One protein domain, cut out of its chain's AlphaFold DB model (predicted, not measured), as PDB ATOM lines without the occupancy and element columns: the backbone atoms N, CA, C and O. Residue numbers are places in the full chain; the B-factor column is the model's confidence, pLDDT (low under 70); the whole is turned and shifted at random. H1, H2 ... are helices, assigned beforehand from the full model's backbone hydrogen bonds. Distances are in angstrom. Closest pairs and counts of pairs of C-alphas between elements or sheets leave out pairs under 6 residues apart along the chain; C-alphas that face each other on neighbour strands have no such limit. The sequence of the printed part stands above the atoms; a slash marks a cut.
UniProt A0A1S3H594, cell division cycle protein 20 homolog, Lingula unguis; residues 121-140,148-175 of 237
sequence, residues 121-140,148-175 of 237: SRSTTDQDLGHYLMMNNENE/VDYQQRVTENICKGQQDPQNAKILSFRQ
ATOM      1  N   SER A 121     -43.287  48.586 -25.221       88.81
ATOM      2  CA  SER A 121     -44.096  48.559 -24.012       88.81
ATOM      3  C   SER A 121     -43.233  48.138 -22.822       88.81
ATOM      4  O   SER A 121     -42.714  47.021 -22.783       88.81
ATOM      5  N   ARG A 122     -43.100  49.032 -21.835       84.62
ATOM      6  CA  ARG A 122     -42.307  48.810 -20.610       84.62
ATOM      7  C   ARG A 122     -42.880  47.735 -19.688       84.62
ATOM      8  O   ARG A 122     -42.143  47.158 -18.910       84.62
ATOM      9  N   SER A 123     -44.189  47.487 -19.746       84.38
ATOM     10  CA  SER A 123     -44.851  46.501 -18.881       84.38
ATOM     11  C   SER A 123     -44.757  45.073 -19.407       84.38
ATOM     12  O   SER A 123     -44.956  44.130 -18.652       84.38
ATOM     13  N   THR A 124     -44.507  44.910 -20.706       82.06
ATOM     14  CA  THR A 124     -44.466  43.598 -21.367       82.06
ATOM     15  C   THR A 124     -43.068  43.222 -21.836       82.06
ATOM     16  O   THR A 124     -42.853  42.078 -22.218       82.06
ATOM     17  N   THR A 125     -42.137  44.178 -21.846       85.81
ATOM     18  CA  THR A 125     -40.735  43.955 -22.203       85.81
ATOM     19  C   THR A 125     -39.913  43.808 -20.934       85.81
ATOM     20  O   THR A 125     -39.908  44.714 -20.104       85.81
ATOM     21  N   ASP A 126     -39.199  42.696 -20.822       87.62
ATOM     22  CA  ASP A 126     -38.208  42.470 -19.778       87.62
ATOM     23  C   ASP A 126     -36.838  42.968 -20.259       87.62
ATOM     24  O   ASP A 126     -36.219  42.372 -21.144       87.62
ATOM     25  N   GLN A 127     -36.412  44.117 -19.732       87.81
ATOM     26  CA  GLN A 127     -35.178  44.777 -20.167       87.81
ATOM     27  C   GLN A 127     -33.925  44.055 -19.660       87.81
ATOM     28  O   GLN A 127     -32.925  44.027 -20.378       87.81
ATOM     29  N   ASP A 128     -33.993  43.439 -18.479       87.69
ATOM     30  CA  ASP A 128     -32.863  42.732 -17.872       87.69
ATOM     31  C   ASP A 128     -32.591  41.432 -18.634       87.69
ATOM     32  O   ASP A 128     -31.451  41.141 -19.005       87.69
ATOM     33  N   LEU A 129     -33.657  40.694 -18.968       84.75
ATOM     34  CA  LEU A 129     -33.566  39.515 -19.827       84.75
ATOM     35  C   LEU A 129     -33.064  39.877 -21.230       84.75
ATOM     36  O   LEU A 129     -32.212  39.178 -21.776       84.75
ATOM     37  N   GLY A 130     -33.564  40.970 -21.814       87.31
ATOM     38  CA  GLY A 130     -33.103  41.453 -23.117       87.31
ATOM     39  C   GLY A 130     -31.606  41.773 -23.125       87.31
ATOM     40  O   GLY A 130     -30.900  41.358 -24.041       87.31
ATOM     41  N   HIS A 131     -31.113  42.442 -22.081       89.81
ATOM     42  CA  HIS A 131     -29.691  42.733 -21.909       89.81
ATOM     43  C   HIS A 131     -28.850  41.455 -21.782       89.81
ATOM     44  O   HIS A 131     -27.833  41.319 -22.460       89.81
ATOM     45  N   TYR A 132     -29.293  40.496 -20.962       86.56
ATOM     46  CA  TYR A 132     -28.633  39.196 -20.820       86.56
ATOM     47  C   TYR A 132     -28.525  38.456 -22.159       86.56
ATOM     48  O   TYR A 132     -27.453  37.973 -22.513       86.56
ATOM     49  N   LEU A 133     -29.611  38.407 -22.938       84.31
ATOM     50  CA  LEU A 133     -29.615  37.750 -24.247       84.31
ATOM     51  C   LEU A 133     -28.641  38.404 -25.232       84.31
ATOM     52  O   LEU A 133     -28.008  37.686 -25.997       84.31
ATOM     53  N   MET A 134     -28.492  39.733 -25.197       85.25
ATOM     54  CA  MET A 134     -27.520  40.448 -26.031       85.25
ATOM     55  C   MET A 134     -26.077  40.116 -25.625       85.25
ATOM     56  O   MET A 134     -25.288  39.723 -26.473       85.25
ATOM     57  N   MET A 135     -25.759  40.172 -24.328       85.31
ATOM     58  CA  MET A 135     -24.407  39.897 -23.812       85.31
ATOM     59  C   MET A 135     -23.971  38.435 -23.977       85.31
ATOM     60  O   MET A 135     -22.787  38.142 -24.153       85.31
ATOM     61  N   ASN A 136     -24.921  37.501 -23.912       77.19
ATOM     62  CA  ASN A 136     -24.633  36.079 -24.052       77.19
ATOM     63  C   ASN A 136     -24.520  35.626 -25.513       77.19
ATOM     64  O   ASN A 136     -23.773  34.687 -25.766       77.19
ATOM     65  N   ASN A 137     -25.199  36.282 -26.467       67.75
ATOM     66  CA  ASN A 137     -25.070  35.964 -27.901       67.75
ATOM     67  C   ASN A 137     -23.666  36.271 -28.447       67.75
ATOM     68  O   ASN A 137     -23.211  35.665 -29.408       67.75
ATOM     69  N   GLU A 138     -22.971  37.223 -27.833       62.03
ATOM     70  CA  GLU A 138     -21.602  37.595 -28.202       62.03
ATOM     71  C   GLU A 138     -20.562  36.606 -27.639       62.03
ATOM     72  O   GLU A 138     -19.421  36.571 -28.095       62.03
ATOM     73  N   ASN A 139     -20.960  35.774 -26.671       57.69
ATOM     74  CA  ASN A 139     -20.112  34.832 -25.939       57.69
ATOM     75  C   ASN A 139     -20.362  33.368 -26.339       57.69
ATOM     76  O   ASN A 139     -20.248  32.475 -25.499       57.69
ATOM     77  N   GLU A 140     -20.688  33.102 -27.608       54.66
ATOM     78  CA  GLU A 140     -20.842  31.747 -28.162       54.66
ATOM     79  C   GLU A 140     -19.497  30.989 -28.141       54.66
ATOM     80  O   GLU A 140     -18.831  30.783 -29.153       54.66
ATOM     81  N   VAL A 148     -27.025  20.602 -22.189       75.81
ATOM     82  CA  VAL A 148     -28.104  21.472 -22.693       75.81
ATOM     83  C   VAL A 148     -29.422  21.176 -21.972       75.81
ATOM     84  O   VAL A 148     -30.040  22.089 -21.435       75.81
ATOM     85  N   ASP A 149     -29.782  19.898 -21.834       78.44
ATOM     86  CA  ASP A 149     -31.028  19.481 -21.174       78.44
ATOM     87  C   ASP A 149     -31.053  19.846 -19.684       78.44
ATOM     88  O   ASP A 149     -32.082  20.244 -19.134       78.44
ATOM     89  N   TYR A 150     -29.910  19.710 -19.003       84.56
ATOM     90  CA  TYR A 150     -29.786  20.091 -17.598       84.56
ATOM     91  C   TYR A 150     -29.925  21.603 -17.433       84.56
ATOM     92  O   TYR A 150     -30.688  22.060 -16.584       84.56
ATOM     93  N   GLN A 151     -29.229  22.376 -18.269       80.69
ATOM     94  CA  GLN A 151     -29.317  23.830 -18.260       80.69
ATOM     95  C   GLN A 151     -30.747  24.291 -18.548       80.69
ATOM     96  O   GLN A 151     -31.259  25.131 -17.813       80.69
ATOM     97  N   GLN A 152     -31.425  23.680 -19.523       79.06
ATOM     98  CA  GLN A 152     -32.818  23.968 -19.843       79.06
ATOM     99  C   GLN A 152     -33.736  23.708 -18.639       79.06
ATOM    100  O   GLN A 152     -34.441  24.616 -18.198       79.06
ATOM    101  N   ARG A 153     -33.634  22.537 -17.994       82.38
ATOM    102  CA  ARG A 153     -34.407  22.216 -16.777       82.38
ATOM    103  C   ARG A 153     -34.126  23.170 -15.617       82.38
ATOM    104  O   ARG A 153     -35.042  23.512 -14.871       82.38
ATOM    105  N   VAL A 154     -32.874  23.582 -15.419       84.38
ATOM    106  CA  VAL A 154     -32.514  24.557 -14.379       84.38
ATOM    107  C   VAL A 154     -33.131  25.917 -14.701       84.38
ATOM    108  O   VAL A 154     -33.770  26.508 -13.830       84.38
ATOM    109  N   THR A 155     -33.022  26.381 -15.948       80.31
ATOM    110  CA  THR A 155     -33.620  27.652 -16.381       80.31
ATOM    111  C   THR A 155     -35.139  27.644 -16.254       80.31
ATOM    112  O   THR A 155     -35.692  28.579 -15.690       80.31
ATOM    113  N   GLU A 156     -35.821  26.565 -16.639       80.31
ATOM    114  CA  GLU A 156     -37.271  26.420 -16.466       80.31
ATOM    115  C   GLU A 156     -37.690  26.469 -14.991       80.31
ATOM    116  O   GLU A 156     -38.749  26.999 -14.654       80.31
ATOM    117  N   ASN A 157     -36.870  25.918 -14.089       83.31
ATOM    118  CA  ASN A 157     -37.179  25.907 -12.663       83.31
ATOM    119  C   ASN A 157     -36.932  27.249 -11.970       83.31
ATOM    120  O   ASN A 157     -37.665  27.574 -11.034       83.31
ATOM    121  N   ILE A 158     -35.934  28.010 -12.416       84.50
ATOM    122  CA  ILE A 158     -35.608  29.334 -11.874       84.50
ATOM    123  C   ILE A 158     -36.530  30.403 -12.479       84.50
ATOM    124  O   ILE A 158     -37.068  31.233 -11.753       84.50
ATOM    125  N   CYS A 159     -36.779  30.347 -13.788       75.69
ATOM    126  CA  CYS A 159     -37.540  31.341 -14.548       75.69
ATOM    127  C   CYS A 159     -39.036  31.001 -14.665       75.69
ATOM    128  O   CYS A 159     -39.680  31.381 -15.644       75.69
ATOM    129  N   LYS A 160     -39.622  30.277 -13.699       64.44
ATOM    130  CA  LYS A 160     -41.026  29.821 -13.767       64.44
ATOM    131  C   LYS A 160     -41.989  30.982 -14.044       64.44
ATOM    132  O   LYS A 160     -42.282  31.782 -13.161       64.44
ATOM    133  N   GLY A 161     -42.542  31.015 -15.258       61.47
ATOM    134  CA  GLY A 161     -43.517  32.017 -15.702       61.47
ATOM    135  C   GLY A 161     -42.949  33.125 -16.594       61.47
ATOM    136  O   GLY A 161     -43.735  33.865 -17.187       61.47
ATOM    137  N   GLN A 162     -41.625  33.213 -16.737       64.44
ATOM    138  CA  GLN A 162     -40.964  33.997 -17.779       64.44
ATOM    139  C   GLN A 162     -40.861  33.173 -19.066       64.44
ATOM    140  O   GLN A 162     -40.868  31.945 -19.042       64.44
ATOM    141  N   GLN A 163     -40.830  33.868 -20.200       63.75
ATOM    142  CA  GLN A 163     -40.744  33.233 -21.508       63.75
ATOM    143  C   GLN A 163     -39.379  32.564 -21.684       63.75
ATOM    144  O   GLN A 163     -38.369  33.153 -21.298       63.75
ATOM    145  N   ASP A 164     -39.360  31.364 -22.270       66.44
ATOM    146  CA  ASP A 164     -38.124  30.610 -22.490       66.44
ATOM    147  C   ASP A 164     -37.080  31.501 -23.165       66.44
ATOM    148  O   ASP A 164     -37.389  32.099 -24.200       66.44
ATOM    149  N   PRO A 165     -35.851  31.604 -22.629       66.75
ATOM    150  CA  PRO A 165     -34.860  32.565 -23.110       66.75
ATOM    151  C   PRO A 165     -34.522  32.359 -24.592       66.75
ATOM    152  O   PRO A 165     -34.262  33.324 -25.300       66.75
ATOM    153  N   GLN A 166     -34.616  31.118 -25.080       66.38
ATOM    154  CA  GLN A 166     -34.382  30.759 -26.483       66.38
ATOM    155  C   GLN A 166     -35.487  31.242 -27.435       66.38
ATOM    156  O   GLN A 166     -35.253  31.415 -28.627       66.38
ATOM    157  N   ASN A 167     -36.701  31.470 -26.927       71.38
ATOM    158  CA  ASN A 167     -37.866  31.883 -27.716       71.38
ATOM    159  C   ASN A 167     -38.450  33.229 -27.238       71.38
ATOM    160  O   ASN A 167     -39.549  33.638 -27.637       71.38
ATOM    161  N   ALA A 168     -37.736  33.915 -26.343       77.19
ATOM    162  CA  ALA A 168     -38.117  35.196 -25.778       77.19
ATOM    163  C   ALA A 168     -37.757  36.333 -26.736       77.19
ATOM    164  O   ALA A 168     -36.739  36.325 -27.423       77.19
ATOM    165  N   LYS A 169     -38.620  37.349 -26.786       83.38
ATOM    166  CA  LYS A 169     -38.379  38.546 -27.597       83.38
ATOM    167  C   LYS A 169     -37.686  39.598 -26.756       83.38
ATOM    168  O   LYS A 169     -38.210  39.968 -25.712       83.38
ATOM    169  N   ILE A 170     -36.595  40.146 -27.283       88.06
ATOM    170  CA  ILE A 170     -35.832  41.225 -26.639       88.06
ATOM    171  C   ILE A 170     -36.694  42.490 -26.470       88.06
ATOM    172  O   ILE A 170     -36.619  43.153 -25.443       88.06
ATOM    173  N   LEU A 171     -37.559  42.815 -27.444       89.56
ATOM    174  CA  LEU A 171     -38.474  43.964 -27.385       89.56
ATOM    175  C   LEU A 171     -39.914  43.563 -27.730       89.56
ATOM    176  O   LEU A 171     -40.162  42.827 -28.690       89.56
ATOM    177  N   SER A 172     -40.889  44.110 -26.994       88.00
ATOM    178  CA  SER A 172     -42.317  43.936 -27.279       88.00
ATOM    179  C   SER A 172     -43.036  45.284 -27.404       88.00
ATOM    180  O   SER A 172     -43.052  46.099 -26.490       88.00
ATOM    181  N   PHE A 173     -43.660  45.533 -28.555       89.00
ATOM    182  CA  PHE A 173     -44.438  46.760 -28.798       89.00
ATOM    183  C   PHE A 173     -45.913  46.585 -28.445       89.00
ATOM    184  O   PHE A 173     -46.604  47.544 -28.131       89.00
ATOM    185  N   ARG A 174     -46.406  45.341 -28.472       84.38
ATOM    186  CA  ARG A 174     -47.802  45.000 -28.192       84.38
ATOM    187  C   ARG A 174     -47.884  43.947 -27.107       84.38
ATOM    188  O   ARG A 174     -47.141  42.968 -27.153       84.38
ATOM    189  N   GLN A 175     -48.855  44.103 -26.216       79.25
ATOM    190  CA  GLN A 175     -49.213  43.068 -25.258       79.25
ATOM    191  C   GLN A 175     -49.854  41.895 -26.006       79.25
ATOM    192  O   GLN A 175     -50.968  42.002 -26.522       79.25
TER     193      GLN A 175
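AT A GLANCE: This is residues 121 to 140 and 148 to 175 of the 237 residues of the protein "cell division cycle protein 20 homolog" of Lingula unguis (UniProt A0A1S3H594). Two short helices, H1 and then H2, run side by side in nearly opposite directions with a gap between them, and the unnamed stretch of residues 159 to 175 folds back from the end of H2 to the first printed residues. Residues 135 to 140 stick out, of which 135 to 137 belong to H1. The printed part has 48 residues, under half of them in named elements; the class is all helix, with no named strand. It is only just loose, close to compact, with a radius of gyration of the C-alphas of 11.6 A and spans of 32 by 26 by 14 A.

HOW THE PARTS SIT: Look first at H1, residues 127 to 137, then at H2, residues 148 to 158: the two are apart, with no C-alpha of the one within 8 A of the other. In both, each backbone O i to N i+4 pair is within hydrogen-bond range.

IN THESE COORDINATES: Find C-alpha 127 at (-35.178, 44.777, -20.167); from there H1 runs 15.5 A to C-alpha 137. H2 runs 15.3 A to C-alpha 158 at (-35.608, 29.334, -11.874).

THE WHOLE: Residues 141 to 147 are not printed, and C-alphas 140 and 148 are 13.7 A apart across this cut. The C-alphas of Ser 121 and Gln 175, first and last printed, are 7.6 A apart. Confidence is low, with pLDDT under 70, at residues 137 to 140 and 160 to 166.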